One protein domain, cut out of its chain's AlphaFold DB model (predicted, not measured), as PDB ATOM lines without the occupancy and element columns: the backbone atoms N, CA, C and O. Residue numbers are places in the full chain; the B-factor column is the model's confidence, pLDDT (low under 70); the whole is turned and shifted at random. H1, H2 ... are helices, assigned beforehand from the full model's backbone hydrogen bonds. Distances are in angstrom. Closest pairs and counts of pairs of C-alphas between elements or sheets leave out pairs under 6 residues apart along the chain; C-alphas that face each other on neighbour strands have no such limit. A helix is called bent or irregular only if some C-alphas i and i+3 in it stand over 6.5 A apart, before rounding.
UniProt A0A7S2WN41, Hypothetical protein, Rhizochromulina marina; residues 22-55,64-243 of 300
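What this domain is: This is residues 22 to 55 and 64 to 243 of the 300 residues of the protein "Hypothetical protein" of Rhizochromulina marina (UniProt A0A7S2WN41). A compact body of helices is built round H6, with H10 and H11 packed along it on two sides, H7 packed on it too and H9 on H7. H2, with the small H3 and H4 packed on it, makes one end of the body; H12 lies beyond H11, and residues 22 to 30 of the long H1 stick out alone. The printed part has 214 residues with twelve named helices, H1 to H12 in order, and no named strand: the class is all helix. It is compact, with a radius of gyration of the C-alphas of 17.6 A and spans of 62 by 48 by 36 A.

How they stand to each other: Start at H1, residues 22 to 54; its residues 42 to 46 alone only just touch H5, residues 108 to 111, with 3 pairs of C-alphas within 8 A, the closest Val 46 and Gln 110 at 5.9 A. Next, H2, residues 64 to 75, touches H4, residues 87 to 93, at a steep tilt of 46 degrees, the closest C-alphas being Trp 67 and Trp 87, 5.5 A apart. H3, residues 77 to 81, touches H2 at residues 68 to 72 alone, the closest C-alphas being Val 72 and Val 79, 5.5 A apart. The hub is H6, residues 115 to 125, which touches five helices, among them H5, with C-alphas 111 and 118 at 4.7 A. H7, residues 131 to 144, forms a helical hairpin with H6, closest at C-alphas 125 and 134, 5.6 A. H9, residues 157 to 167, touches H7 at a shallow tilt of 17 degrees, opposite ways, closest at C-alphas 137 and 164, 5.3 A; it is irregular, with C-alphas 163 and 166 7.9 A apart. H10, residues 170 to 186, touches H6 at a shallow tilt of 5 degrees, opposite ways, closest at C-alphas 120 and 177, 6.3 A. H8, residues 148 to 154, touches H10, closest at C-alphas 148 and 181, 4.7 A. H11, residues 205 to 216, touches H6, closest at C-alphas 122 and 207, 5.7 A, and only just touches H12, residues 227 to 243, with 3 pairs of C-alphas within 8 A, the closest 210 and 229 at 7.4 A. Every O i to N i+4 pair is within hydrogen-bond range in H2, H4, H6, H7, H8, H10, H11 and H12; H1 has 27 of 29, H3 0 of 1 but 2 of 2 O i to N i+3 pairs, H9 3 of 7 and 4 of 8, and H5 is too short for an O i to N i+4 pair.

Where its parts are: Find C-alpha 22 at (19.003, -10.597, -5.683); from there H1 runs 48.9 A to C-alpha 54. H7 is 20.1 A long, H10 24.2 A and H12 24.2 A, ending at C-alpha 243, (3.870, -45.241, -27.116).

The domain as a whole: The C-alphas farthest apart are those of Glu 22 and Gln 64, 63.5 A. Residues 56 to 63 are cut out, and C-alphas 55 and 64 lie 21.0 A apart across the cut. The links H4 to H5 and H10 to H11 are long. The model's pLDDT is under 70 at residues 22 to 25, 27 to 28, 31 and 53 to 55.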
ATOM      1  N   GLU A  22      17.761 -10.048  -5.125       66.31
ATOM      2  CA  GLU A  22      19.003 -10.597  -5.683       66.31
ATOM      3  C   GLU A  22      19.597 -11.669  -4.759       66.31
ATOM      4  O   GLU A  22      19.874 -12.771  -5.222       66.31
ATOM      5  N   GLU A  23      19.684 -11.426  -3.451       69.19
ATOM      6  CA  GLU A  23      20.193 -12.397  -2.469       69.19
ATOM      7  C   GLU A  23      19.285 -13.633  -2.323       69.19
ATOM      8  O   GLU A  23      19.752 -14.761  -2.118       69.19
ATOM      9  N   ARG A  24      17.968 -13.461  -2.497       67.06
ATOM     10  CA  ARG A  24      16.990 -14.560  -2.474       67.06
ATOM     11  C   ARG A  24      17.030 -15.441  -3.724       67.06
ATOM     12  O   ARG A  24      16.573 -16.586  -3.644       67.06
ATOM     13  N   LYS A  25      17.546 -14.966  -4.867       66.38
ATOM     14  CA  LYS A  25      17.637 -15.765  -6.110       66.38
ATOM     15  C   LYS A  25      18.541 -17.000  -5.929       66.38
ATOM     16  O   LYS A  25      18.003 -18.103  -6.059       66.38
ATOM     17  N   PRO A  26      19.818 -16.883  -5.498       74.12
ATOM     18  CA  PRO A  26      20.672 -18.040  -5.223       74.12
ATOM     19  C   PRO A  26      20.096 -18.977  -4.162       74.12
ATOM     20  O   PRO A  26      20.311 -20.185  -4.191       74.12
ATOM     21  N   GLN A  27      19.373 -18.444  -3.171       67.94
ATOM     22  CA  GLN A  27      18.720 -19.279  -2.163       67.94
ATOM     23  C   GLN A  27      17.584 -20.114  -2.770       67.94
ATOM     24  O   GLN A  27      17.503 -21.311  -2.503       67.94
ATOM     25  N   ARG A  28      16.732 -19.518  -3.613       65.00
ATOM     26  CA  ARG A  28      15.648 -20.228  -4.313       65.00
ATOM     27  C   ARG A  28      16.174 -21.273  -5.289       65.00
ATOM     28  O   ARG A  28      15.619 -22.366  -5.340       65.00
ATOM     29  N   GLU A  29      17.234 -20.953  -6.025       73.81
ATOM     30  CA  GLU A  29      17.886 -21.886  -6.950       73.81
ATOM     31  C   GLU A  29      18.455 -23.093  -6.203       73.81
ATOM     32  O   GLU A  29      18.081 -24.220  -6.520       73.81
ATOM     33  N   ARG A  30      19.218 -22.871  -5.122       71.31
ATOM     34  CA  ARG A  30      19.738 -23.954  -4.264       71.31
ATOM     35  C   ARG A  30      18.631 -24.830  -3.672       71.31
ATOM     36  O   ARG A  30      18.747 -26.053  -3.663       71.31
ATOM     37  N   VAL A  31      17.538 -24.228  -3.194       69.88
ATOM     38  CA  VAL A  31      16.369 -24.981  -2.695       69.88
ATOM     39  C   VAL A  31      15.726 -25.802  -3.819       69.88
ATOM     40  O   VAL A  31      15.336 -26.949  -3.599       69.88
ATOM     41  N   GLY A  32      15.646 -25.248  -5.031       74.44
ATOM     42  CA  GLY A  32      15.152 -25.946  -6.216       74.44
ATOM     43  C   GLY A  32      16.038 -27.119  -6.647       74.44
ATOM     44  O   GLY A  32      15.517 -28.180  -6.984       74.44
ATOM     45  N   GLU A  33      17.359 -26.965  -6.601       81.12
ATOM     46  CA  GLU A  33      18.327 -28.029  -6.906       81.12
ATOM     47  C   GLU A  33      18.264 -29.162  -5.889       81.12
ATOM     48  O   GLU A  33      18.117 -30.322  -6.273       81.12
ATOM     49  N   ARG A  34      18.273 -28.831  -4.593       79.81
ATOM     50  CA  ARG A  34      18.126 -29.827  -3.526       79.81
ATOM     51  C   ARG A  34      16.808 -30.587  -3.650       79.81
ATOM     52  O   ARG A  34      16.770 -31.796  -3.449       79.81
ATOM     53  N   HIS A  35      15.726 -29.902  -4.021       77.44
ATOM     54  CA  HIS A  35      14.455 -30.564  -4.300       77.44
ATOM     55  C   HIS A  35      14.570 -31.570  -5.452       77.44
ATOM     56  O   HIS A  35      14.105 -32.696  -5.301       77.44
ATOM     57  N   LYS A  36      15.204 -31.196  -6.571       78.69
ATOM     58  CA  LYS A  36      15.410 -32.106  -7.710       78.69
ATOM     59  C   LYS A  36      16.219 -33.342  -7.318       78.69
ATOM     60  O   LYS A  36      15.798 -34.443  -7.651       78.69
ATOM     61  N   GLN A  37      17.305 -33.162  -6.567       84.25
ATOM     62  CA  GLN A  37      18.134 -34.265  -6.071       84.25
ATOM     63  C   GLN A  37      17.314 -35.241  -5.220       84.25
ATOM     64  O   GLN A  37      17.283 -36.431  -5.513       84.25
ATOM     65  N   LEU A  38      16.544 -34.730  -4.251       81.38
ATOM     66  CA  LEU A  38      15.663 -35.562  -3.419       81.38
ATOM     67  C   LEU A  38      14.626 -36.336  -4.246       81.38
ATOM     68  O   LEU A  38      14.317 -37.489  -3.941       81.38
ATOM     69  N   MET A  39      14.062 -35.715  -5.289       79.00
ATOM     70  CA  MET A  39      13.122 -36.399  -6.179       79.00
ATOM     71  C   MET A  39      13.795 -37.525  -6.965       79.00
ATOM     72  O   MET A  39      13.175 -38.569  -7.161       79.00
ATOM     73  N   GLU A  40      15.025 -37.310  -7.428       82.56
ATOM     74  CA  GLU A  40      15.786 -38.259  -8.241       82.56
ATOM     75  C   GLU A  40      16.267 -39.459  -7.420       82.56
ATOM     76  O   GLU A  40      15.978 -40.593  -7.795       82.56
ATOM     77  N   GLU A  41      16.846 -39.230  -6.241       84.06
ATOM     78  CA  GLU A  41      17.221 -40.295  -5.299       84.06
ATOM     79  C   GLU A  41      16.017 -41.181  -4.951       84.06
ATOM     80  O   GLU A  41      16.061 -42.413  -4.997       84.06
ATOM     81  N   ALA A  42      14.879 -40.553  -4.658       80.00
ATOM     82  CA  ALA A  42      13.662 -41.288  -4.372       80.00
ATOM     83  C   ALA A  42      13.103 -42.007  -5.612       80.00
ATOM     84  O   ALA A  42      12.518 -43.083  -5.484       80.00
ATOM     85  N   ARG A  43      13.293 -41.462  -6.820       81.00
ATOM     86  CA  ARG A  43      12.925 -42.130  -8.075       81.00
ATOM     87  C   ARG A  43      13.729 -43.414  -8.267       81.00
ATOM     88  O   ARG A  43      13.146 -44.439  -8.627       81.00
ATOM     89  N   GLU A  44      15.031 -43.372  -8.011       83.62
ATOM     90  CA  GLU A  44      15.905 -44.546  -8.070       83.62
ATOM     91  C   GLU A  44      15.491 -45.604  -7.046       83.62
ATOM     92  O   GLU A  44      15.322 -46.774  -7.401       83.62
ATOM     93  N   ALA A  45      15.211 -45.192  -5.805       82.62
ATOM     94  CA  ALA A  45      14.724 -46.091  -4.763       82.62
ATOM     95  C   ALA A  45      13.420 -46.801  -5.171       82.62
ATOM     96  O   ALA A  45      13.262 -48.007  -4.980       82.62
ATOM     97  N   VAL A  46      12.495 -46.075  -5.804       80.56
ATOM     98  CA  VAL A  46      11.212 -46.623  -6.275       80.56
ATOM     99  C   VAL A  46      11.405 -47.604  -7.421       80.56
ATOM    100  O   VAL A  46      10.734 -48.634  -7.468       80.56
ATOM    101  N   LEU A  47      12.307 -47.305  -8.357       80.62
ATOM    102  CA  LEU A  47      12.647 -48.220  -9.445       80.62
ATOM    103  C   LEU A  47      13.255 -49.518  -8.905       80.62
ATOM    104  O   LEU A  47      12.841 -50.598  -9.331       80.62
ATOM    105  N   ALA A  48      14.164 -49.417  -7.932       81.12
ATOM    106  CA  ALA A  48      14.751 -50.571  -7.262       81.12
ATOM    107  C   ALA A  48      13.680 -51.410  -6.544       81.12
ATOM    108  O   ALA A  48      13.653 -52.633  -6.682       81.12
ATOM    109  N   GLU A  49      12.746 -50.771  -5.839       76.38
ATOM    110  CA  GLU A  49      11.673 -51.479  -5.139       76.38
ATOM    111  C   GLU A  49      10.691 -52.154  -6.110       76.38
ATOM    112  O   GLU A  49      10.354 -53.331  -5.954       76.38
ATOM    113  N   ARG A  50      10.302 -51.468  -7.193       74.69
ATOM    114  CA  ARG A  50       9.472 -52.059  -8.258       74.69
ATOM    115  C   ARG A  50      10.152 -53.265  -8.912       74.69
ATOM    116  O   ARG A  50       9.456 -54.208  -9.297       74.69
ATOM    117  N   ALA A  51      11.479 -53.258  -9.043       77.00
ATOM    118  CA  ALA A  51      12.227 -54.396  -9.572       77.00
ATOM    119  C   ALA A  51      12.139 -55.621  -8.644       77.00
ATOM    120  O   ALA A  51      11.847 -56.713  -9.128       77.00
ATOM    121  N   LYS A  52      12.270 -55.440  -7.321       73.25
ATOM    122  CA  LYS A  52      12.122 -56.529  -6.333       73.25
ATOM    123  C   LYS A  52      10.719 -57.139  -6.337       73.25
ATOM    124  O   LYS A  52      10.571 -58.357  -6.250       73.25
ATOM    125  N   VAL A  53       9.678 -56.313  -6.477       68.94
ATOM    126  CA  VAL A  53       8.284 -56.792  -6.521       68.94
ATOM    127  C   VAL A  53       8.016 -57.642  -7.767       68.94
ATOM    128  O   VAL A  53       7.283 -58.623  -7.679       68.94
ATOM    129  N   LYS A  54       8.627 -57.323  -8.918       64.12
ATOM    130  CA  LYS A  54       8.503 -58.152 -10.135       64.12
ATOM    131  C   LYS A  54       9.062 -59.567  -9.955       64.12
ATOM    132  O   LYS A  54       8.582 -60.476 -10.622       64.12
ATOM    133  N   THR A  55      10.052 -59.744  -9.081       60.19
ATOM    134  CA  THR A  55      10.691 -61.040  -8.806       60.19
ATOM    135  C   THR A  55      10.013 -61.860  -7.702       60.19
ATOM    136  O   THR A  55      10.392 -63.009  -7.499       60.19
ATOM    137  N   GLN A  64      -5.579 -69.591   0.622       89.44
ATOM    138  CA  GLN A  64      -5.979 -68.541   1.568       89.44
ATOM    139  C   GLN A  64      -4.893 -68.242   2.610       89.44
ATOM    140  O   GLN A  64      -4.717 -67.077   2.970       89.44
ATOM    141  N   ASP A  65      -4.138 -69.250   3.049       91.06
ATOM    142  CA  ASP A  65      -3.078 -69.076   4.043       91.06
ATOM    143  C   ASP A  65      -1.881 -68.336   3.441       91.06
ATOM    144  O   ASP A  65      -1.344 -67.421   4.070       91.06
ATOM    145  N   ALA A  66      -1.510 -68.635   2.191       92.00
ATOM    146  CA  ALA A  66      -0.479 -67.880   1.479       92.00
ATOM    147  C   ALA A  66      -0.884 -66.415   1.245       92.00
ATOM    148  O   ALA A  66      -0.063 -65.511   1.433       92.00
ATOM    149  N   TRP A  67      -2.144 -66.153   0.875       93.12
ATOM    150  CA  TRP A  67      -2.654 -64.785   0.720       93.12
ATOM    151  C   TRP A  67      -2.693 -64.033   2.055       93.12
ATOM    152  O   TRP A  67      -2.277 -62.873   2.110       93.12
ATOM    153  N   LYS A  68      -3.113 -64.692   3.141       94.38
ATOM    154  CA  LYS A  68      -3.065 -64.124   4.494       94.38
ATOM    155  C   LYS A  68      -1.631 -63.801   4.910       94.38
ATOM    156  O   LYS A  68      -1.357 -62.677   5.324       94.38
ATOM    157  N   LEU A  69      -0.699 -64.740   4.741       93.56
ATOM    158  CA  LEU A  69       0.720 -64.537   5.046       93.56
ATOM    159  C   LEU A  69       1.303 -63.367   4.245       93.56
ATOM    160  O   LEU A  69       2.039 -62.542   4.790       93.56
ATOM    161  N   GLN A  70       0.943 -63.250   2.966       92.50
ATOM    162  CA  GLN A  70       1.338 -62.116   2.136       92.50
ATOM    163  C   GLN A  70       0.781 -60.791   2.675       92.50
ATOM    164  O   GLN A  70       1.512 -59.797   2.706       92.50
ATOM    165  N   ALA A  71      -0.484 -60.762   3.097       94.38
ATOM    166  CA  ALA A  71      -1.120 -59.575   3.658       94.38
ATOM    167  C   ALA A  71      -0.436 -59.131   4.962       94.38
ATOM    168  O   ALA A  71      -0.041 -57.970   5.083       94.38
ATOM    169  N   VAL A  72      -0.208 -60.068   5.890       95.38
ATOM    170  CA  VAL A  72       0.493 -59.828   7.165       95.38
ATOM    171  C   VAL A  72       1.924 -59.352   6.926       95.38
ATOM    172  O   VAL A  72       2.364 -58.377   7.530       95.38
ATOM    173  N   THR A  73       2.642 -59.963   5.981       94.38
ATOM    174  CA  THR A  73       4.012 -59.545   5.633       94.38
ATOM    175  C   THR A  73       4.061 -58.105   5.115       94.38
ATOM    176  O   THR A  73       5.019 -57.383   5.378       94.38
ATOM    177  N   ARG A  74       3.041 -57.668   4.365       93.31
ATOM    178  CA  ARG A  74       3.003 -56.329   3.756       93.31
ATOM    179  C   ARG A  74       2.533 -55.245   4.717       93.31
ATOM    180  O   ARG A  74       3.107 -54.160   4.732       93.31
ATOM    181  N   TRP A  75       1.487 -55.522   5.487       96.31
ATOM    182  CA  TRP A  75       0.776 -54.498   6.260       96.31
ATOM    183  C   TRP A  75       0.851 -54.705   7.774       96.31
ATOM    184  O   TRP A  75       0.360 -53.865   8.530       96.31
ATOM    185  N   GLY A  76       1.553 -55.751   8.210       96.62
ATOM    186  CA  GLY A  76       1.884 -56.057   9.597       96.62
ATOM    187  C   GLY A  76       0.868 -56.965  10.307       96.62
ATOM    188  O   GLY A  76      -0.133 -57.372   9.715       96.62
ATOM    189  N   PRO A  77       1.121 -57.277  11.591       96.94
ATOM    190  CA  PRO A  77       0.385 -58.296  12.344       96.94
ATOM    191  C   PRO A  77      -1.083 -57.949  12.616       96.94
ATOM    192  O   PRO A  77      -1.903 -58.849  12.745       96.94
ATOM    193  N   GLN A  78      -1.466 -56.667  12.636       96.75
ATOM    194  CA  GLN A  78      -2.861 -56.271  12.885       96.75
ATOM    195  C   GLN A  78      -3.809 -56.714  11.760       96.75
ATOM    196  O   GLN A  78      -5.021 -56.739  11.957       96.75
ATOM    197  N   VAL A  79      -3.276 -57.107  10.597       95.69
ATOM    198  CA  VAL A  79      -4.052 -57.745   9.525       95.69
ATOM    199  C   VAL A  79      -4.682 -59.057   9.993       95.69
ATOM    200  O   VAL A  79      -5.750 -59.412   9.510       95.69
ATOM    201  N   GLU A  80      -4.078 -59.772  10.946       93.12
ATOM    202  CA  GLU A  80      -4.621 -61.038  11.455       93.12
ATOM    203  C   GLU A  80      -5.980 -60.885  12.140       93.12
ATOM    204  O   GLU A  80      -6.731 -61.858  12.213       93.12
ATOM    205  N   ASN A  81      -6.305 -59.671  12.592       93.44
ATOM    206  CA  ASN A  81      -7.596 -59.341  13.187       93.44
ATOM    207  C   ASN A  81      -8.709 -59.200  12.136       93.44
ATOM    208  O   ASN A  81      -9.887 -59.193  12.492       93.44
ATOM    209  N   ALA A  82      -8.358 -59.069  10.853       92.62
ATOM    210  CA  ALA A  82      -9.324 -59.053   9.768       92.62
ATOM    211  C   ALA A  82      -9.814 -60.476   9.464       92.62
ATOM    212  O   ALA A  82      -9.048 -61.441   9.491       92.62
ATOM    213  N   ASN A  83     -11.094 -60.595   9.117       92.81
ATOM    214  CA  ASN A  83     -11.692 -61.853   8.677       92.81
ATOM    215  C   ASN A  83     -12.460 -61.655   7.360       92.81
ATOM    216  O   ASN A  83     -13.687 -61.774   7.347       92.81
ATOM    217  N   PRO A  84     -11.758 -61.301   6.265       94.12
ATOM    218  CA  PRO A  84     -12.408 -61.044   4.994       94.12
ATOM    219  C   PRO A  84     -12.967 -62.343   4.397       94.12
ATOM    220  O   PRO A  84     -12.392 -63.418   4.588       94.12
ATOM    221  N   PRO A  85     -14.020 -62.267   3.567       93.12
ATOM    222  CA  PRO A  85     -14.563 -63.436   2.873       93.12
ATOM    223  C   PRO A  85     -13.571 -64.062   1.876       93.12
ATOM    224  O   PRO A  85     -13.750 -65.204   1.456       93.12
ATOM    225  N   SER A  86     -12.542 -63.320   1.452       94.69
ATOM    226  CA  SER A  86     -11.484 -63.802   0.563       94.69
ATOM    227  C   SER A  86     -10.193 -63.017   0.784       94.69
ATOM    228  O   SER A  86     -10.138 -61.818   0.497       94.69
ATOM    229  N   TRP A  87      -9.129 -63.696   1.219       94.19
ATOM    230  CA  TRP A  87      -7.805 -63.085   1.370       94.19
ATOM    231  C   TRP A  87      -7.209 -62.633   0.038       94.19
ATOM    232  O   TRP A  87      -6.522 -61.616  -0.014       94.19
ATOM    233  N   GLN A  88      -7.520 -63.337  -1.054       93.88
ATOM    234  CA  GLN A  88      -7.119 -62.907  -2.389       93.88
ATOM    235  C   GLN A  88      -7.715 -61.532  -2.717       93.88
ATOM    236  O   GLN A  88      -6.964 -60.617  -3.052       93.88
ATOM    237  N   ARG A  89      -9.038 -61.356  -2.569       94.75
ATOM    238  CA  ARG A  89      -9.692 -60.060  -2.829       94.75
ATOM    239  C   ARG A  89      -9.176 -58.971  -1.896       94.75
ATOM    240  O   ARG A  89      -8.876 -57.876  -2.362       94.75
ATOM    241  N   PHE A  90      -8.997 -59.297  -0.614       95.31
ATOM    242  CA  PHE A  90      -8.432 -58.382   0.378       95.31
ATOM    243  C   PHE A  90      -7.063 -57.844  -0.055       95.31
ATOM    244  O   PHE A  90      -6.806 -56.641   0.025       95.31
ATOM    245  N   VAL A  91      -6.175 -58.724  -0.529       94.50
ATOM    246  CA  VAL A  91      -4.845 -58.328  -0.994       94.50
ATOM    247  C   VAL A  91      -4.935 -57.564  -2.310       94.50
ATOM    248  O   VAL A  91      -4.311 -56.515  -2.443       94.50
ATOM    249  N   GLU A  92      -5.689 -58.071  -3.283       93.56
ATOM    250  CA  GLU A  92      -5.799 -57.485  -4.620       93.56
ATOM    251  C   GLU A  92      -6.377 -56.068  -4.601       93.56
ATOM    252  O   GLU A  92      -5.848 -55.205  -5.302       93.56
ATOM    253  N   SER A  93      -7.371 -55.792  -3.755       94.94
ATOM    254  CA  SER A  93      -7.960 -54.453  -3.616       94.94
ATOM    255  C   SER A  93      -6.964 -53.410  -3.096       94.94
ATOM    256  O   SER A  93      -7.097 -52.216  -3.339       94.94
ATOM    257  N   ARG A  94      -5.935 -53.865  -2.376       94.38
ATOM    258  CA  ARG A  94      -4.861 -53.044  -1.802       94.38
ATOM    259  C   ARG A  94      -3.612 -53.022  -2.676       94.38
ATOM    260  O   ARG A  94      -2.576 -52.492  -2.272       94.38
ATOM    261  N   ARG A  95      -3.668 -53.604  -3.878       91.56
ATOM    262  CA  ARG A  95      -2.586 -53.511  -4.857       91.56
ATOM    263  C   ARG A  95      -2.796 -52.302  -5.745       91.56
ATOM    264  O   ARG A  95      -3.856 -52.086  -6.318       91.56
ATOM    265  N   SER A  96      -1.722 -51.555  -5.913       91.00
ATOM    266  CA  SER A  96      -1.669 -50.458  -6.862       91.00
ATOM    267  C   SER A  96      -1.418 -50.950  -8.290       91.00
ATOM    268  O   SER A  96      -0.748 -51.963  -8.530       91.00
ATOM    269  N   LYS A  97      -1.906 -50.173  -9.256       90.50
ATOM    270  CA  LYS A  97      -1.593 -50.266 -10.686       90.50
ATOM    271  C   LYS A  97      -0.865 -48.987 -11.113       90.50
ATOM    272  O   LYS A  97      -1.421 -48.182 -11.864       90.50
ATOM    273  N   PRO A  98       0.364 -48.758 -10.617       87.56
ATOM    274  CA  PRO A  98       1.000 -47.468 -10.765       87.56
ATOM    275  C   PRO A  98       1.324 -47.170 -12.234       87.56
ATOM    276  O   PRO A  98       1.920 -48.015 -12.912       87.56
ATOM    277  N   PRO A  99       1.007 -45.959 -12.725       89.44
ATOM    278  CA  PRO A  99       1.410 -45.512 -14.051       89.44
ATOM    279  C   PRO A  99       2.946 -45.458 -14.204       89.44
ATOM    280  O   PRO A  99       3.698 -45.567 -13.216       89.44
ATOM    281  N   PRO A 100       3.442 -45.299 -15.448       89.69
ATOM    282  CA  PRO A 100       4.853 -45.017 -15.686       89.69
ATOM    283  C   PRO A 100       5.291 -43.756 -14.936       89.69
ATOM    284  O   PRO A 100       4.501 -42.832 -14.739       89.69
ATOM    285  N   LEU A 101       6.563 -43.730 -14.531       90.62
ATOM    286  CA  LEU A 101       7.146 -42.567 -13.867       90.62
ATOM    287  C   LEU A 101       7.223 -41.394 -14.844       90.62
ATOM    288  O   LEU A 101       7.717 -41.544 -15.966       90.62
ATOM    289  N   SER A 102       6.755 -40.238 -14.400       91.81
ATOM    290  CA  SER A 102       6.721 -39.015 -15.180       91.81
ATOM    291  C   SER A 102       7.996 -38.191 -14.991       91.81
ATOM    292  O   SER A 102       8.702 -38.336 -13.992       91.81
ATOM    293  N   PRO A 103       8.305 -37.279 -15.927       90.06
ATOM    294  CA  PRO A 103       9.356 -36.288 -15.727       90.06
ATOM    295  C   PRO A 103       8.943 -35.176 -14.746       90.06
ATOM    296  O   PRO A 103       9.761 -34.312 -14.451       90.06
ATOM    297  N   LEU A 104       7.691 -35.156 -14.262       89.75
ATOM    298  CA  LEU A 104       7.202 -34.123 -13.343       89.75
ATOM    299  C   LEU A 104       7.729 -34.316 -11.921       89.75
ATOM    300  O   LEU A 104       7.747 -33.352 -11.160       89.75
ATOM    301  N   GLY A 105       8.130 -35.541 -11.561       86.62
ATOM    302  CA  GLY A 105       8.627 -35.850 -10.226       86.62
ATOM    303  C   GLY A 105       7.590 -35.518  -9.158       86.62
ATOM    304  O   GLY A 105       7.864 -34.745  -8.242       86.62
ATOM    305  N   LEU A 106       6.378 -36.063  -9.271       91.75
ATOM    306  CA  LEU A 106       5.386 -35.877  -8.216       91.75
ATOM    307  C   LEU A 106       5.675 -36.820  -7.048       91.75
ATOM    308  O   LEU A 106       5.985 -37.995  -7.236       91.75
ATOM    309  N   MET A 107       5.538 -36.320  -5.820       90.62
ATOM    310  CA  MET A 107       5.795 -37.096  -4.601       90.62
ATOM    311  C   MET A 107       4.916 -38.356  -4.514       90.62
ATOM    312  O   MET A 107       5.371 -39.385  -4.025       90.62
ATOM    313  N   GLN A 108       3.693 -38.317  -5.055       94.00
ATOM    314  CA  GLN A 108       2.808 -39.482  -5.165       94.00
ATOM    315  C   GLN A 108       3.467 -40.656  -5.894       94.00
ATOM    316  O   GLN A 108       3.256 -41.805  -5.514       94.00
ATOM    317  N   GLU A 109       4.292 -40.391  -6.912       92.75
ATOM    318  CA  GLU A 109       4.935 -41.435  -7.716       92.75
ATOM    319  C   GLU A 109       5.859 -42.327  -6.880       92.75
ATOM    320  O   GLU A 109       6.035 -43.505  -7.206       92.75
ATOM    321  N   GLN A 110       6.391 -41.787  -5.776       90.38
ATOM    322  CA  GLN A 110       7.257 -42.514  -4.853       90.38
ATOM    323  C   GLN A 110       6.491 -43.565  -4.051       90.38
ATOM    324  O   GLN A 110       6.953 -44.687  -3.850       90.38
ATOM    325  N   TYR A 111       5.276 -43.224  -3.640       92.50
ATOM    326  CA  TYR A 111       4.453 -44.070  -2.783       92.50
ATOM    327  C   TYR A 111       3.394 -44.851  -3.563       92.50
ATOM    328  O   TYR A 111       2.727 -45.706  -3.002       92.50
ATOM    329  N   ALA A 112       3.295 -44.637  -4.878       91.38
ATOM    330  CA  ALA A 112       2.312 -45.258  -5.760       91.38
ATOM    331  C   ALA A 112       2.330 -46.794  -5.781       91.38
ATOM    332  O   ALA A 112       1.404 -47.386  -6.312       91.38
ATOM    333  N   HIS A 113       3.367 -47.448  -5.252       88.69
ATOM    334  CA  HIS A 113       3.431 -48.908  -5.146       88.69
ATOM    335  C   HIS A 113       2.557 -49.464  -4.008       88.69
ATOM    336  O   HIS A 113       2.168 -50.631  -4.061       88.69
ATOM    337  N   ASP A 114       2.203 -48.639  -3.025       93.00
ATOM    338  CA  ASP A 114       1.410 -49.020  -1.861       93.00
ATOM    339  C   ASP A 114       0.314 -47.963  -1.622       93.00
ATOM    340  O   ASP A 114       0.626 -46.821  -1.267       93.00
ATOM    341  N   PRO A 115      -0.974 -48.309  -1.807       96.25
ATOM    342  CA  PRO A 115      -2.059 -47.354  -1.636       96.25
ATOM    343  C   PRO A 115      -2.147 -46.731  -0.240       96.25
ATOM    344  O   PRO A 115      -2.493 -45.554  -0.136       96.25
ATOM    345  N   TRP A 116      -1.794 -47.470   0.819       97.94
ATOM    346  CA  TRP A 116      -1.768 -46.924   2.176       97.94
ATOM    347  C   TRP A 116      -0.686 -45.850   2.292       97.94
ATOM    348  O   TRP A 116      -0.978 -44.719   2.688       97.94
ATOM    349  N   LYS A 117       0.544 -46.146   1.846       97.31
ATOM    350  CA  LYS A 117       1.634 -45.154   1.862       97.31
ATOM    351  C   LYS A 117       1.295 -43.930   1.019       97.31
ATOM    352  O   LYS A 117       1.581 -42.807   1.430       97.31
ATOM    353  N   LEU A 118       0.662 -44.122  -0.140       97.50
ATOM    354  CA  LEU A 118       0.234 -43.016  -0.990       97.50
ATOM    355  C   LEU A 118      -0.770 -42.104  -0.276       97.50
ATOM    356  O   LEU A 118      -0.586 -40.887  -0.273       97.50
ATOM    357  N   LEU A 119      -1.799 -42.668   0.360       98.25
ATOM    358  CA  LEU A 119      -2.815 -41.890   1.075       98.25
ATOM    359  C   LEU A 119      -2.233 -41.152   2.286       98.25
ATOM    360  O   LEU A 119      -2.555 -39.978   2.503       98.25
ATOM    361  N   ILE A 120      -1.331 -41.787   3.037       98.38
ATOM    362  CA  ILE A 120      -0.596 -41.138   4.127       98.38
ATOM    363  C   ILE A 120       0.262 -39.986   3.590       98.38
ATOM    364  O   ILE A 120       0.181 -38.868   4.102       98.38
ATOM    365  N   ALA A 121       1.023 -40.206   2.513       97.69
ATOM    366  CA  ALA A 121       1.835 -39.161   1.897       97.69
ATOM    367  C   ALA A 121       0.969 -37.979   1.431       97.69
ATOM    368  O   ALA A 121       1.280 -36.836   1.764       97.69
ATOM    369  N   CYS A 122      -0.153 -38.236   0.745       97.75
ATOM    370  CA  CYS A 122      -1.143 -37.225   0.352       97.75
ATOM    371  C   CYS A 122      -1.677 -36.434   1.549       97.75
ATOM    372  O   CYS A 122      -1.757 -35.204   1.489       97.75
ATOM    373  N   THR A 123      -1.993 -37.127   2.643       97.88
ATOM    374  CA  THR A 123      -2.464 -36.515   3.889       97.88
ATOM    375  C   THR A 123      -1.420 -35.566   4.457       97.88
ATOM    376  O   THR A 123      -1.753 -34.425   4.768       97.88
ATOM    377  N   LEU A 124      -0.155 -35.983   4.531       97.62
ATOM    378  CA  LEU A 124       0.941 -35.202   5.107       97.62
ATOM    379  C   LEU A 124       1.398 -34.037   4.211       97.62
ATOM    380  O   LEU A 124       1.726 -32.967   4.716       97.62
ATOM    381  N   MET A 125       1.378 -34.194   2.885       94.75
ATOM    382  CA  MET A 125       1.818 -33.133   1.968       94.75
ATOM    383  C   MET A 125       0.763 -32.068   1.667       94.75
ATOM    384  O   MET A 125       1.093 -30.993   1.152       94.75
ATOM    385  N   SER A 126      -0.510 -32.358   1.941       94.25
ATOM    386  CA  SER A 126      -1.608 -31.445   1.631       94.25
ATOM    387  C   SER A 126      -1.436 -30.104   2.352       94.25
ATOM    388  O   SER A 126      -1.128 -30.051   3.544       94.25
ATOM    389  N   ARG A 127      -1.638 -29.001   1.616       92.62
ATOM    390  CA  ARG A 127      -1.527 -27.622   2.133       92.62
ATOM    391  C   ARG A 127      -0.143 -27.272   2.714       92.62
ATOM    392  O   ARG A 127      -0.042 -26.334   3.496       92.62
ATOM    393  N   VAL A 128       0.919 -27.972   2.297       93.19
ATOM    394  CA  VAL A 128       2.310 -27.681   2.687       93.19
ATOM    395  C   VAL A 128       3.127 -27.229   1.476       93.19
ATOM    396  O   VAL A 128       3.280 -27.958   0.488       93.19
ATOM    397  N   SER A 129       3.676 -26.015   1.554       88.31
ATOM    398  CA  SER A 129       4.471 -25.407   0.480       88.31
ATOM    399  C   SER A 129       5.892 -25.971   0.412       88.31
ATOM    400  O   SER A 129       6.355 -26.331  -0.670       88.31
ATOM    401  N   SER A 130       6.572 -26.097   1.556       90.06
ATOM    402  CA  SER A 130       7.972 -26.531   1.607       90.06
ATOM    403  C   SER A 130       8.131 -28.000   1.216       90.06
ATOM    404  O   SER A 130       7.635 -28.897   1.899       90.06
ATOM    405  N   ALA A 131       8.843 -28.252   0.117       86.56
ATOM    406  CA  ALA A 131       9.181 -29.603  -0.315       86.56
ATOM    407  C   ALA A 131      10.057 -30.327   0.713       86.56
ATOM    408  O   ALA A 131       9.760 -31.465   1.056       86.56
ATOM    409  N   GLU A 132      11.073 -29.652   1.251       88.56
ATOM    410  CA  GLU A 132      11.988 -30.226   2.243       88.56
ATOM    411  C   GLU A 132      11.253 -30.680   3.510       88.56
ATOM    412  O   GLU A 132      11.476 -31.791   3.985       88.56
ATOM    413  N   VAL A 133      10.326 -29.860   4.024       93.00
ATOM    414  CA  VAL A 133       9.542 -30.223   5.215       93.00
ATOM    415  C   VAL A 133       8.654 -31.431   4.919       93.00
ATOM    416  O   VAL A 133       8.620 -32.359   5.722       93.00
ATOM    417  N   LYS A 134       7.995 -31.474   3.751       94.44
ATOM    418  CA  LYS A 134       7.213 -32.649   3.332       94.44
ATOM    419  C   LYS A 134       8.072 -33.909   3.292       94.44
ATOM    420  O   LYS A 134       7.696 -34.908   3.893       94.44
ATOM    421  N   PHE A 135       9.224 -33.847   2.627       91.62
ATOM    422  CA  PHE A 135      10.149 -34.972   2.519       91.62
ATOM    423  C   PHE A 135      10.589 -35.484   3.886       91.62
ATOM    424  O   PHE A 135      10.367 -36.652   4.196       91.62
ATOM    425  N   ARG A 136      11.125 -34.593   4.727       94.56
ATOM    426  CA  ARG A 136      11.609 -34.942   6.066       94.56
ATOM    427  C   ARG A 136      10.513 -35.578   6.918       94.56
ATOM    428  O   ARG A 136      10.753 -36.614   7.527       94.56
ATOM    429  N   CYS A 137       9.326 -34.976   6.967       97.50
ATOM    430  CA  CYS A 137       8.243 -35.470   7.816       97.50
ATOM    431  C   CYS A 137       7.654 -36.787   7.301       97.50
ATOM    432  O   CYS A 137       7.370 -37.665   8.105       97.50
ATOM    433  N   ILE A 138       7.494 -36.958   5.984       97.06
ATOM    434  CA  ILE A 138       6.948 -38.199   5.409       97.06
ATOM    435  C   ILE A 138       7.945 -39.353   5.565       97.06
ATOM    436  O   ILE A 138       7.556 -40.442   5.983       97.06
ATOM    437  N   GLN A 139       9.232 -39.123   5.292       95.00
ATOM    438  CA  GLN A 139      10.269 -40.131   5.531       95.00
ATOM    439  C   GLN A 139      10.390 -40.456   7.020       95.00
ATOM    440  O   GLN A 139      10.404 -41.626   7.392       95.00
ATOM    441  N   GLY A 140      10.414 -39.433   7.880       97.06
ATOM    442  CA  GLY A 140      10.410 -39.608   9.329       97.06
ATOM    443  C   GLY A 140       9.215 -40.431   9.805       97.06
ATOM    444  O   GLY A 140       9.389 -41.342  10.611       97.06
ATOM    445  N   PHE A 141       8.026 -40.177   9.255       98.44
ATOM    446  CA  PHE A 141       6.825 -40.945   9.557       98.44
ATOM    447  C   PHE A 141       6.985 -42.419   9.175       98.44
ATOM    448  O   PHE A 141       6.834 -43.274  10.039       98.44
ATOM    449  N   PHE A 142       7.357 -42.737   7.931       97.25
ATOM    450  CA  PHE A 142       7.479 -44.137   7.499       97.25
ATOM    451  C   PHE A 142       8.660 -44.889   8.120       97.25
ATOM    452  O   PHE A 142       8.609 -46.113   8.208       97.25
ATOM    453  N   ASN A 143       9.697 -44.187   8.583       96.75
ATOM    454  CA  ASN A 143      10.780 -44.803   9.349       96.75
ATOM    455  C   ASN A 143      10.313 -45.261  10.739       96.75
ATOM    456  O   ASN A 143      10.796 -46.276  11.230       96.75
ATOM    457  N   ASN A 144       9.384 -44.530  11.365       97.88
ATOM    458  CA  ASN A 144       8.813 -44.899  12.666       97.88
ATOM    459  C   ASN A 144       7.627 -45.863  12.518       97.88
ATOM    460  O   ASN A 144       7.459 -46.773  13.325       97.88
ATOM    461  N   PHE A 145       6.822 -45.688  11.469       98.31
ATOM    462  CA  PHE A 145       5.606 -46.454  11.214       98.31
ATOM    463  C   PHE A 145       5.617 -46.982   9.775       98.31
ATOM    464  O   PHE A 145       5.024 -46.378   8.878       98.31
ATOM    465  N   PRO A 146       6.313 -48.099   9.506       97.00
ATOM    466  CA  PRO A 146       6.474 -48.610   8.145       97.00
ATOM    467  C   PRO A 146       5.209 -49.267   7.572       97.00
ATOM    468  O   PRO A 146       5.138 -49.473   6.357       97.00
ATOM    469  N   THR A 147       4.231 -49.604   8.420       98.31
ATOM    470  CA  THR A 147       3.001 -50.331   8.072       98.31
ATOM    471  C   THR A 147       1.779 -49.749   8.798       98.31
ATOM    472  O   THR A 147       1.942 -49.122   9.850       98.31
ATOM    473  N   PRO A 148       0.543 -49.977   8.306       98.44
ATOM    474  CA  PRO A 148      -0.662 -49.574   9.031       98.44
ATOM    475  C   PRO A 148      -0.770 -50.255  10.401       98.44
ATOM    476  O   PRO A 148      -1.230 -49.623  11.347       98.44
ATOM    477  N   SER A 149      -0.287 -51.495  10.555       98.50
ATOM    478  CA  SER A 149      -0.222 -52.147  11.872       98.50
ATOM    479  C   SER A 149       0.646 -51.371  12.861       98.50
ATOM    480  O   SER A 149       0.217 -51.143  13.988       98.50
ATOM    481  N   ALA A 150       1.826 -50.909  12.431       98.56
ATOM    482  CA  ALA A 150       2.716 -50.119  13.281       98.56
ATOM    483  C   ALA A 150       2.081 -48.782  13.697       98.56
ATOM    484  O   ALA A 150       2.304 -48.318  14.813       98.56
ATOM    485  N   VAL A 151       1.252 -48.181  12.832       98.56
ATOM    486  CA  VAL A 151       0.452 -47.006  13.207       98.56
ATOM    487  C   VAL A 151      -0.524 -47.357  14.325       98.56
ATOM    488  O   VAL A 151      -0.544 -46.677  15.346       98.56
ATOM    489  N   MET A 152      -1.301 -48.428  14.163       98.12
ATOM    490  CA  MET A 152      -2.299 -48.811  15.164       98.12
ATOM    491  C   MET A 152      -1.687 -49.196  16.516       98.12
ATOM    492  O   MET A 152      -2.343 -49.031  17.540       98.12
ATOM    493  N   GLU A 153      -0.448 -49.684  16.528       97.62
ATOM    494  CA  GLU A 153       0.216 -50.164  17.742       97.62
ATOM    495  C   GLU A 153       1.061 -49.096  18.451       97.62
ATOM    496  O   GLU A 153       1.127 -49.071  19.680       97.62
ATOM    497  N   HIS A 154       1.722 -48.212  17.698       97.88
ATOM    498  CA  HIS A 154       2.783 -47.357  18.245       97.88
ATOM    499  C   HIS A 154       2.591 -45.859  17.988       97.88
ATOM    500  O   HIS A 154       3.272 -45.043  18.612       97.88
ATOM    501  N   CYS A 155       1.704 -45.462  17.074       97.81
ATOM    502  CA  CYS A 155       1.549 -44.060  16.688       97.81
ATOM    503  C   CYS A 155       0.620 -43.321  17.655       97.81
ATOM    504  O   CYS A 155      -0.484 -42.943  17.281       97.81
ATOM    505  N   THR A 156       1.063 -43.098  18.896       98.25
ATOM    506  CA  THR A 156       0.355 -42.205  19.830       98.25
ATOM    507  C   THR A 156       0.560 -40.735  19.437       98.25
ATOM    508  O   THR A 156       1.519 -40.421  18.715       98.25
ATOM    509  N   PRO A 157      -0.292 -39.796  19.900       98.06
ATOM    510  CA  PRO A 157      -0.116 -38.377  19.599       98.06
ATOM    511  C   PRO A 157       1.261 -37.851  20.027       98.06
ATOM    512  O   PRO A 157       1.879 -37.094  19.288       98.06
ATOM    513  N   GLU A 158       1.772 -38.299  21.174       98.00
ATOM    514  CA  GLU A 158       3.057 -37.875  21.743       98.00
ATOM    515  C   GLU A 158       4.244 -38.321  20.882       98.00
ATOM    516  O   GLU A 158       5.220 -37.585  20.753       98.00
ATOM    517  N   VAL A 159       4.154 -39.505  20.265       98.19
ATOM    518  CA  VAL A 159       5.186 -40.017  19.350       98.19
ATOM    519  C   VAL A 159       5.071 -39.349  17.979       98.19
ATOM    520  O   VAL A 159       6.078 -38.983  17.376       98.19
ATOM    521  N   ALA A 160       3.849 -39.159  17.479       97.94
ATOM    522  CA  ALA A 160       3.612 -38.591  16.156       97.94
ATOM    523  C   ALA A 160       3.937 -37.091  16.084       97.94
ATOM    524  O   ALA A 160       4.478 -36.634  15.075       97.94
ATOM    525  N   LEU A 161       3.627 -36.327  17.136       98.00
ATOM    526  CA  LEU A 161       3.795 -34.873  17.181       98.00
ATOM    527  C   LEU A 161       5.204 -34.425  16.757       98.00
ATOM    528  O   LEU A 161       5.304 -33.750  15.733       98.00
ATOM    529  N   PRO A 162       6.311 -34.842  17.400       97.88
ATOM    530  CA  PRO A 162       7.646 -34.381  17.011       97.88
ATOM    531  C   PRO A 162       8.039 -34.753  15.569       97.88
ATOM    532  O   PRO A 162       8.911 -34.110  14.983       97.88
ATOM    533  N   ILE A 163       7.399 -35.765  14.974       98.12
ATOM    534  CA  ILE A 163       7.681 -36.216  13.608       98.12
ATOM    535  C   ILE A 163       7.013 -35.295  12.580       98.12
ATOM    536  O   ILE A 163       7.645 -34.925  11.585       98.12
ATOM    537  N   ILE A 164       5.746 -34.923  12.800       97.75
ATOM    538  CA  ILE A 164       4.915 -34.261  11.779       97.75
ATOM    539  C   ILE A 164       4.433 -32.848  12.146       97.75
ATOM    540  O   ILE A 164       3.851 -32.188  11.287       97.75
ATOM    541  N   ASP A 165       4.702 -32.346  13.355       94.94
ATOM    542  CA  ASP A 165       4.188 -31.057  13.861       94.94
ATOM    543  C   ASP A 165       4.504 -29.874  12.933       94.94
ATOM    544  O   ASP A 165       3.639 -29.072  12.587       94.94
ATOM    545  N   SER A 166       5.719 -29.843  12.384       96.44
ATOM    546  CA  SER A 166       6.154 -28.812  11.424       96.44
ATOM    547  C   SER A 166       5.337 -28.718  10.118       96.44
ATOM    548  O   SER A 166       5.521 -27.771   9.354       96.44
ATOM    549  N   LEU A 167       4.446 -29.678   9.829       96.88
ATOM    550  CA  LEU A 167       3.502 -29.605   8.702       96.88
ATOM    551  C   LEU A 167       2.246 -28.775   9.025       96.88
ATOM    552  O   LEU A 167       1.448 -28.499   8.118       96.88
ATOM    553  N   GLY A 168       2.040 -28.421  10.298       96.00
ATOM    554  CA  GLY A 168       0.813 -27.823  10.816       96.00
ATOM    555  C   GLY A 168      -0.392 -28.763  10.728       96.00
ATOM    556  O   GLY A 168      -0.322 -29.854  10.157       96.00
ATOM    557  N   LEU A 169      -1.538 -28.319  11.256       96.00
ATOM    558  CA  LEU A 169      -2.802 -29.078  11.245       96.00
ATOM    559  C   LEU A 169      -2.683 -30.471  11.893       96.00
ATOM    560  O   LEU A 169      -3.325 -31.418  11.428       96.00
ATOM    561  N   PHE A 170      -1.858 -30.594  12.941       97.19
ATOM    562  CA  PHE A 170      -1.514 -31.872  13.568       97.19
ATOM    563  C   PHE A 170      -2.747 -32.723  13.879       97.19
ATOM    564  O   PHE A 170      -2.860 -33.822  13.346       97.19
ATOM    565  N   ASP A 171      -3.716 -32.191  14.628       96.44
ATOM    566  CA  ASP A 171      -4.900 -32.948  15.057       96.44
ATOM    567  C   ASP A 171      -5.685 -33.547  13.887       96.44
ATOM    568  O   ASP A 171      -6.131 -34.693  13.942       96.44
ATOM    569  N   THR A 172      -5.854 -32.778  12.806       96.31
ATOM    570  CA  THR A 172      -6.573 -33.250  11.615       96.31
ATOM    571  C   THR A 172      -5.767 -34.319  10.888       96.31
ATOM    572  O   THR A 172      -6.317 -35.362  10.542       96.31
ATOM    573  N   ARG A 173      -4.458 -34.100  10.689       97.62
ATOM    574  CA  ARG A 173      -3.583 -35.074  10.019       97.62
ATOM    575  C   ARG A 173      -3.473 -36.370  10.813       97.62
ATOM    576  O   ARG A 173      -3.588 -37.437  10.225       97.62
ATOM    577  N   TYR A 174      -3.301 -36.276  12.127       98.19
ATOM    578  CA  TYR A 174      -3.219 -37.420  13.024       98.19
ATOM    579  C   TYR A 174      -4.499 -38.260  12.962       98.19
ATOM    580  O   TYR A 174      -4.439 -39.459  12.707       98.19
ATOM    581  N   ARG A 175      -5.677 -37.629  13.070       98.12
ATOM    582  CA  ARG A 175      -6.965 -38.328  12.913       98.12
ATOM    583  C   ARG A 175      -7.097 -39.011  11.551       98.12
ATOM    584  O   ARG A 175      -7.540 -40.153  11.497       98.12
ATOM    585  N   SER A 176      -6.680 -38.352  10.469       98.00
ATOM    586  CA  SER A 176      -6.663 -38.962   9.134       98.00
ATOM    587  C   SER A 176      -5.728 -40.162   9.047       98.00
ATOM    588  O   SER A 176      -6.121 -41.183   8.500       98.00
ATOM    589  N   ILE A 177      -4.520 -40.080   9.607       98.56
ATOM    590  CA  ILE A 177      -3.556 -41.190   9.635       98.56
ATOM    591  C   ILE A 177      -4.155 -42.417  10.329       98.56
ATOM    592  O   ILE A 177      -4.055 -43.526   9.798       98.56
ATOM    593  N   MET A 178      -4.805 -42.210  11.477       98.38
ATOM    594  CA  MET A 178      -5.459 -43.285  12.224       98.38
ATOM    595  C   MET A 178      -6.643 -43.877  11.446       98.38
ATOM    596  O   MET A 178      -6.746 -45.096  11.348       98.38
ATOM    597  N   ASP A 179      -7.503 -43.045  10.849       97.75
ATOM    598  CA  ASP A 179      -8.672 -43.515  10.087       97.75
ATOM    599  C   ASP A 179      -8.263 -44.272   8.811       97.75
ATOM    600  O   ASP A 179      -8.762 -45.365   8.554       97.75
ATOM    601  N   ILE A 180      -7.284 -43.752   8.057       98.31
ATOM    602  CA  ILE A 180      -6.709 -44.439   6.890       98.31
ATOM    603  C   ILE A 180      -6.167 -45.803   7.311       98.31
ATOM    604  O   ILE A 180      -6.511 -46.806   6.695       98.31
ATOM    605  N   SER A 181      -5.331 -45.854   8.352       98.31
ATOM    606  CA  SER A 181      -4.648 -47.089   8.759       98.31
ATOM    607  C   SER A 181      -5.618 -48.128   9.314       98.31
ATOM    608  O   SER A 181      -5.525 -49.296   8.947       98.31
ATOM    609  N   SER A 182      -6.590 -47.701  10.123       97.25
ATOM    610  CA  SER A 182      -7.643 -48.568  10.653       97.25
ATOM    611  C   SER A 182      -8.482 -49.178   9.527       97.25
ATOM    612  O   SER A 182      -8.543 -50.400   9.396       97.25
ATOM    613  N   ARG A 183      -9.044 -48.348   8.634       96.19
ATOM    614  CA  ARG A 183      -9.854 -48.818   7.494       96.19
ATOM    615  C   ARG A 183      -9.069 -49.735   6.570       96.19
ATOM    616  O   ARG A 183      -9.584 -50.757   6.124       96.19
ATOM    617  N   PHE A 184      -7.804 -49.401   6.326       97.06
ATOM    618  CA  PHE A 184      -6.928 -50.220   5.501       97.06
ATOM    619  C   PHE A 184      -6.719 -51.626   6.076       97.06
ATOM    620  O   PHE A 184      -6.525 -52.565   5.306       97.06
ATOM    621  N   LEU A 185      -6.796 -51.804   7.396       96.81
ATOM    622  CA  LEU A 185      -6.692 -53.113   8.041       96.81
ATOM    623  C   LEU A 185      -8.028 -53.864   8.076       96.81
ATOM    624  O   LEU A 185      -8.030 -55.068   7.846       96.81
ATOM    625  N   VAL A 186      -9.145 -53.177   8.335       93.25
ATOM    626  CA  VAL A 186     -10.420 -53.848   8.664       93.25
ATOM    627  C   VAL A 186     -11.394 -54.013   7.499       93.25
ATOM    628  O   VAL A 186     -12.267 -54.867   7.571       93.25
ATOM    629  N   GLN A 187     -11.297 -53.202   6.443       93.50
ATOM    630  CA  GLN A 187     -12.258 -53.242   5.335       93.50
ATOM    631  C   GLN A 187     -12.057 -54.501   4.477       93.50
ATOM    632  O   GLN A 187     -10.928 -54.804   4.102       93.50
ATOM    633  N   ASP A 188     -13.117 -55.222   4.109       92.81
ATOM    634  CA  ASP A 188     -12.972 -56.449   3.306       92.81
ATOM    635  C   ASP A 188     -12.288 -56.169   1.959       92.81
ATOM    636  O   ASP A 188     -11.248 -56.746   1.631       92.81
ATOM    637  N   GLU A 189     -12.832 -55.206   1.217       93.94
ATOM    638  CA  GLU A 189     -12.286 -54.702  -0.038       93.94
ATOM    639  C   GLU A 189     -11.992 -53.213   0.119       93.94
ATOM    640  O   GLU A 189     -12.908 -52.401   0.210       93.94
ATOM    641  N   PHE A 190     -10.711 -52.857   0.216       96.12
ATOM    642  CA  PHE A 190     -10.308 -51.471   0.435       96.12
ATOM    643  C   PHE A 190     -10.657 -50.575  -0.756       96.12
ATOM    644  O   PHE A 190     -10.238 -50.826  -1.887       96.12
ATOM    645  N   SER A 191     -11.336 -49.473  -0.466       95.12
ATOM    646  CA  SER A 191     -11.656 -48.411  -1.412       95.12
ATOM    647  C   SER A 191     -11.556 -47.048  -0.721       95.12
ATOM    648  O   SER A 191     -11.572 -46.920   0.502       95.12
ATOM    649  N   CYS A 192     -11.405 -45.999  -1.526       94.25
ATOM    650  CA  CYS A 192     -11.370 -44.624  -1.051       94.25
ATOM    651  C   CYS A 192     -12.217 -43.773  -1.988       94.25
ATOM    652  O   CYS A 192     -11.906 -43.664  -3.176       94.25
ATOM    653  N   SER A 193     -13.284 -43.174  -1.464       94.19
ATOM    654  CA  SER A 193     -14.244 -42.426  -2.271       94.19
ATOM    655  C   SER A 193     -14.429 -40.986  -1.780       94.19
ATOM    656  O   SER A 193     -14.025 -40.576  -0.685       94.19
ATOM    657  N   ARG A 194     -15.076 -40.172  -2.621       93.44
ATOM    658  CA  ARG A 194     -15.442 -38.792  -2.269       93.44
ATOM    659  C   ARG A 194     -16.634 -38.735  -1.310       93.44
ATOM    660  O   ARG A 194     -16.734 -37.752  -0.574       93.44
ATOM    661  N   GLN A 195     -17.512 -39.739  -1.338       91.12
ATOM    662  CA  GLN A 195     -18.818 -39.775  -0.669       91.12
ATOM    663  C   GLN A 195     -19.228 -41.220  -0.340       91.12
ATOM    664  O   GLN A 195     -18.770 -42.156  -0.991       91.12
ATOM    665  N   GLY A 196     -20.149 -41.394   0.608       92.25
ATOM    666  CA  GLY A 196     -20.655 -42.710   1.010       92.25
ATOM    667  C   GLY A 196     -19.814 -43.366   2.107       92.25
ATOM    668  O   GLY A 196     -19.091 -42.684   2.832       92.25
ATOM    669  N   GLU A 197     -19.936 -44.686   2.235       90.62
ATOM    670  CA  GLU A 197     -19.339 -45.481   3.324       90.62
ATOM    671  C   GLU A 197     -17.799 -45.514   3.266       90.62
ATOM    672  O   GLU A 197     -17.121 -45.489   4.300       90.62
ATOM    673  N   ASP A 198     -17.253 -45.420   2.051       92.44
ATOM    674  CA  ASP A 198     -15.814 -45.427   1.756       92.44
ATOM    675  C   ASP A 198     -15.152 -44.044   1.890       92.44
ATOM    676  O   ASP A 198     -13.986 -43.839   1.525       92.44
ATOM    677  N   LYS A 199     -15.890 -43.052   2.404       95.31
ATOM    678  CA  LYS A 199     -15.341 -41.729   2.678       95.31
ATOM    679  C   LYS A 199     -14.433 -41.779   3.907       95.31
ATOM    680  O   LYS A 199     -14.899 -41.908   5.036       95.31
ATOM    681  N   ILE A 200     -13.139 -41.575   3.679       94.81
ATOM    682  CA  ILE A 200     -12.118 -41.510   4.733       94.81
ATOM    683  C   ILE A 200     -11.972 -40.073   5.257       94.81
ATOM    684  O   ILE A 200     -11.935 -39.104   4.484       94.81
ATOM    685  N   TYR A 201     -11.870 -39.921   6.577       94.25
ATOM    686  CA  TYR A 201     -11.703 -38.638   7.248       94.25
ATOM    687  C   TYR A 201     -10.431 -37.910   6.786       94.25
ATOM    688  O   TYR A 201      -9.325 -38.451   6.769       94.25
ATOM    689  N   GLY A 202     -10.592 -36.638   6.412       90.00
ATOM    690  CA  GLY A 202      -9.527 -35.747   5.934       90.00
ATOM    691  C   GLY A 202      -8.926 -36.095   4.565       90.00
ATOM    692  O   GLY A 202      -8.110 -35.327   4.053       90.00
ATOM    693  N   ILE A 203      -9.395 -37.156   3.901       95.38
ATOM    694  CA  ILE A 203      -9.090 -37.398   2.488       95.38
ATOM    695  C   ILE A 203     -10.076 -36.620   1.609       95.38
ATOM    696  O   ILE A 203     -11.220 -37.019   1.388       95.38
ATOM    697  N   GLY A 204      -9.635 -35.459   1.122       94.69
ATOM    698  CA  GLY A 204     -10.374 -34.621   0.170       94.69
ATOM    699  C   GLY A 204     -10.200 -35.046  -1.294       94.69
ATOM    700  O   GLY A 204      -9.563 -36.053  -1.592       94.69
ATOM    701  N   ASP A 205     -10.713 -34.225  -2.217       95.81
ATOM    702  CA  ASP A 205     -10.663 -34.471  -3.671       95.81
ATOM    703  C   ASP A 205      -9.241 -34.735  -4.194       95.81
ATOM    704  O   ASP A 205      -9.029 -35.630  -5.007       95.81
ATOM    705  N   PHE A 206      -8.246 -34.018  -3.660       96.75
ATOM    706  CA  PHE A 206      -6.832 -34.235  -3.976       96.75
ATOM    707  C   PHE A 206      -6.352 -35.656  -3.638       96.75
ATOM    708  O   PHE A 206      -5.655 -36.282  -4.439       96.75
ATOM    709  N   GLY A 207      -6.707 -36.167  -2.456       97.31
ATOM    710  CA  GLY A 207      -6.277 -37.490  -2.005       97.31
ATOM    711  C   GLY A 207      -7.000 -38.608  -2.751       97.31
ATOM    712  O   GLY A 207      -6.339 -39.530  -3.221       97.31
ATOM    713  N   VAL A 208      -8.317 -38.473  -2.962       97.50
ATOM    714  CA  VAL A 208      -9.089 -39.442  -3.763       97.50
ATOM    715  C   VAL A 208      -8.591 -39.472  -5.207       97.50
ATOM    716  O   VAL A 208      -8.263 -40.538  -5.711       97.50
ATOM    717  N   SER A 209      -8.418 -38.312  -5.846       97.75
ATOM    718  CA  SER A 209      -7.891 -38.256  -7.218       97.75
ATOM    719  C   SER A 209      -6.487 -38.862  -7.307       97.75
ATOM    720  O   SER A 209      -6.161 -39.528  -8.283       97.75
ATOM    721  N   SER A 210      -5.647 -38.680  -6.281       97.56
ATOM    722  CA  SER A 210      -4.333 -39.333  -6.232       97.56
ATOM    723  C   SER A 210      -4.461 -40.863  -6.134       97.56
ATOM    724  O   SER A 210      -3.754 -41.587  -6.832       97.56
ATOM    725  N   TYR A 211      -5.384 -41.369  -5.314       97.38
ATOM    726  CA  TYR A 211      -5.669 -42.802  -5.230       97.38
ATOM    727  C   TYR A 211      -6.142 -43.373  -6.577       97.38
ATOM    728  O   TYR A 211      -5.596 -44.367  -7.051       97.38
ATOM    729  N   GLU A 212      -7.071 -42.713  -7.260       97.12
ATOM    730  CA  GLU A 212      -7.574 -43.179  -8.559       97.12
ATOM    731  C   GLU A 212      -6.476 -43.173  -9.639       97.12
ATOM    732  O   GLU A 212      -6.314 -44.133 -10.397       97.12
ATOM    733  N   ILE A 213      -5.646 -42.123  -9.674       96.81
ATOM    734  CA  ILE A 213      -4.561 -41.995 -10.655       96.81
ATOM    735  C   ILE A 213      -3.497 -43.083 -10.467       96.81
ATOM    736  O   ILE A 213      -3.118 -43.737 -11.440       96.81
ATOM    737  N   TRP A 214      -2.978 -43.250  -9.247       95.75
ATOM    738  CA  TRP A 214      -1.789 -44.077  -9.004       95.75
ATOM    739  C   TRP A 214      -2.090 -45.472  -8.461       95.75
ATOM    740  O   TRP A 214      -1.293 -46.382  -8.685       95.75
ATOM    741  N   CYS A 215      -3.215 -45.669  -7.778       95.00
ATOM    742  CA  CYS A 215      -3.584 -46.974  -7.235       95.00
ATOM    743  C   CYS A 215      -4.534 -47.717  -8.173       95.00
ATOM    744  O   CYS A 215      -4.280 -48.883  -8.464       95.00
ATOM    745  N   LEU A 216      -5.562 -47.050  -8.708       94.75
ATOM    746  CA  LEU A 216      -6.523 -47.687  -9.623       94.75
ATOM    747  C   LEU A 216      -6.071 -47.662 -11.092       94.75
ATOM    748  O   LEU A 216      -6.449 -48.541 -11.869       94.75
ATOM    749  N   GLY A 217      -5.200 -46.719 -11.460       93.44
ATOM    750  CA  GLY A 217      -4.683 -46.574 -12.824       93.44
ATOM    751  C   GLY A 217      -5.624 -45.806 -13.761       93.44
ATOM    752  O   GLY A 217      -5.496 -45.904 -14.981       93.44
ATOM    753  N   GLU A 218      -6.545 -45.019 -13.208       94.44
ATOM    754  CA  GLU A 218      -7.628 -44.332 -13.930       94.44
ATOM    755  C   GLU A 218      -7.226 -42.935 -14.435       94.44
ATOM    756  O   GLU A 218      -8.016 -42.195 -15.020       94.44
ATOM    757  N   GLY A 219      -5.958 -42.552 -14.266       93.06
ATOM    758  CA  GLY A 219      -5.480 -41.201 -14.573       93.06
ATOM    759  C   GLY A 219      -5.652 -40.744 -16.028       93.06
ATOM    760  O   GLY A 219      -5.568 -39.547 -16.292       93.06
ATOM    761  N   LYS A 220      -5.887 -41.652 -16.985       92.75
ATOM    762  CA  LYS A 220      -6.133 -41.290 -18.393       92.75
ATOM    763  C   LYS A 220      -7.494 -40.625 -18.594       92.75
ATOM    764  O   LYS A 220      -7.584 -39.699 -19.403       92.75
ATOM    765  N   ASP A 221      -8.491 -41.048 -17.827       93.00
ATOM    766  CA  ASP A 221      -9.890 -40.637 -17.984       93.00
ATOM    767  C   ASP A 221     -10.280 -39.523 -16.993       93.00
ATOM    768  O   ASP A 221     -11.291 -38.840 -17.157       93.00
ATOM    769  N   LEU A 222      -9.419 -39.260 -16.005       94.06
ATOM    770  CA  LEU A 222      -9.632 -38.248 -14.973       94.06
ATOM    771  C   LEU A 222      -9.251 -36.821 -15.401       94.06
ATOM    772  O   LEU A 222      -8.312 -36.577 -16.172       94.06
ATOM    773  N   HIS A 223      -9.982 -35.864 -14.822       94.94
ATOM    774  CA  HIS A 223      -9.787 -34.418 -14.965       94.94
ATOM    775  C   HIS A 223      -9.806 -33.749 -13.577       94.94
ATOM    776  O   HIS A 223     -10.791 -33.115 -13.207       94.94
ATOM    777  N   PRO A 224      -8.747 -33.940 -12.771       95.62
ATOM    778  CA  PRO A 224      -8.702 -33.449 -11.397       95.62
ATOM    779  C   PRO A 224      -8.579 -31.920 -11.336       95.62
ATOM    780  O   PRO A 224      -7.955 -31.298 -12.197       95.62
ATOM    781  N   ASN A 225      -9.118 -31.321 -10.270       93.38
ATOM    782  CA  ASN A 225      -9.040 -29.873 -10.032       93.38
ATOM    783  C   ASN A 225      -7.628 -29.399  -9.651       93.38
ATOM    784  O   ASN A 225      -7.263 -28.246  -9.881       93.38
ATOM    785  N   ASP A 226      -6.831 -30.276  -9.034       96.00
ATOM    786  CA  ASP A 226      -5.458 -29.957  -8.657       96.00
ATOM    787  C   ASP A 226      -4.568 -29.813  -9.898       96.00
ATOM    788  O   ASP A 226      -4.513 -30.690 -10.762       96.00
ATOM    789  N   ARG A 227      -3.824 -28.705  -9.968       95.38
ATOM    790  CA  ARG A 227      -2.996 -28.358 -11.129       95.38
ATOM    791  C   ARG A 227      -1.893 -29.384 -11.407       95.38
ATOM    792  O   ARG A 227      -1.593 -29.631 -12.575       95.38
ATOM    793  N   ASN A 228      -1.285 -29.965 -10.372       94.69
ATOM    794  CA  ASN A 228      -0.210 -30.944 -10.543       94.69
ATOM    795  C   ASN A 228      -0.777 -32.290 -10.999       94.69
ATOM    796  O   ASN A 228      -0.227 -32.906 -11.911       94.69
ATOM    797  N   LEU A 229      -1.914 -32.703 -10.432       97.19
ATOM    798  CA  LEU A 229      -2.624 -33.899 -10.886       97.19
ATOM    799  C   LEU A 229      -3.095 -33.750 -12.339       97.19
ATOM    800  O   LEU A 229      -2.898 -34.656 -13.146       97.19
ATOM    801  N   ALA A 230      -3.639 -32.588 -12.708       97.50
ATOM    802  CA  ALA A 230      -4.079 -32.312 -14.073       97.50
ATOM    803  C   ALA A 230      -2.904 -32.343 -15.064       97.50
ATOM    804  O   ALA A 230      -3.017 -32.921 -16.149       97.50
ATOM    805  N   ALA A 231      -1.755 -31.770 -14.683       97.31
ATOM    806  CA  ALA A 231      -0.527 -31.844 -15.471       97.31
ATOM    807  C   ALA A 231      -0.064 -33.297 -15.668       97.31
ATOM    808  O   ALA A 231       0.281 -33.678 -16.788       97.31
ATOM    809  N   PHE A 232      -0.126 -34.120 -14.618       97.31
ATOM    810  CA  PHE A 232       0.207 -35.540 -14.697       97.31
ATOM    811  C   PHE A 232      -0.744 -36.314 -15.617       97.31
ATOM    812  O   PHE A 232      -0.279 -37.019 -16.508       97.31
ATOM    813  N   CYS A 233      -2.062 -36.146 -15.479       97.31
ATOM    814  CA  CYS A 233      -3.056 -36.777 -16.358       97.31
ATOM    815  C   CYS A 233      -2.855 -36.387 -17.831       97.31
ATOM    816  O   CYS A 233      -2.901 -37.237 -18.724       97.31
ATOM    817  N   ASN A 234      -2.574 -35.108 -18.104       96.88
ATOM    818  CA  ASN A 234      -2.267 -34.628 -19.453       96.88
ATOM    819  C   ASN A 234      -0.998 -35.270 -20.017       96.88
ATOM    820  O   ASN A 234      -1.004 -35.743 -21.158       96.88
ATOM    821  N   TRP A 235       0.066 -35.332 -19.214       96.88
ATOM    822  CA  TRP A 235       1.291 -36.032 -19.587       96.88
ATOM    823  C   TRP A 235       1.026 -37.519 -19.854       96.88
ATOM    824  O   TRP A 235       1.447 -38.031 -20.888       96.88
ATOM    825  N   LEU A 236       0.272 -38.201 -18.988       96.00
ATOM    826  CA  LEU A 236      -0.038 -39.624 -19.115       96.00
ATOM    827  C   LEU A 236      -0.798 -39.923 -20.415       96.00
ATOM    828  O   LEU A 236      -0.474 -40.883 -21.119       96.00
ATOM    829  N   ARG A 237      -1.769 -39.073 -20.776       95.50
ATOM    830  CA  ARG A 237      -2.488 -39.151 -22.059       95.50
ATOM    831  C   ARG A 237      -1.552 -38.957 -23.253       95.50
ATOM    832  O   ARG A 237      -1.649 -39.704 -24.226       95.50
ATOM    833  N   ALA A 238      -0.649 -37.978 -23.197       94.62
ATOM    834  CA  ALA A 238       0.319 -37.729 -24.267       94.62
ATOM    835  C   ALA A 238       1.323 -38.887 -24.414       94.62
ATOM    836  O   ALA A 238       1.569 -39.352 -25.527       94.62
ATOM    837  N   HIS A 239       1.838 -39.396 -23.296       93.19
ATOM    838  CA  HIS A 239       2.760 -40.526 -23.251       93.19
ATOM    839  C   HIS A 239       2.123 -41.795 -23.835       93.19
ATOM    840  O   HIS A 239       2.721 -42.439 -24.692       93.19
ATOM    841  N   ALA A 240       0.880 -42.111 -23.459       90.75
ATOM    842  CA  ALA A 240       0.165 -43.267 -24.001       90.75
ATOM    843  C   ALA A 240      -0.032 -43.185 -25.527       90.75
ATOM    844  O   ALA A 240       0.132 -44.187 -26.218       90.75
ATOM    845  N   LYS A 241      -0.333 -41.992 -26.063       90.69
ATOM    846  CA  LYS A 241      -0.450 -41.769 -27.515       90.69
ATOM    847  C   LYS A 241       0.886 -41.951 -28.237       90.69
ATOM    848  O   LYS A 241       0.910 -42.532 -29.315       90.69
ATOM    849  N   ALA A 242       1.981 -41.453 -27.662       88.69
ATOM    850  CA  ALA A 242       3.313 -41.598 -28.246       88.69
ATOM    851  C   ALA A 242       3.764 -43.067 -28.279       88.69
ATOM    852  O   ALA A 242       4.229 -43.541 -29.310       88.69
ATOM    853  N   VAL A 243       3.554 -43.805 -27.184       85.50
ATOM    854  CA  VAL A 243       3.870 -45.241 -27.116       85.50
ATOM    855  C   VAL A 243       3.037 -46.042 -28.121       85.50
ATOM    856  O   VAL A 243       3.589 -46.889 -28.813       85.50
TER     857      VAL A 243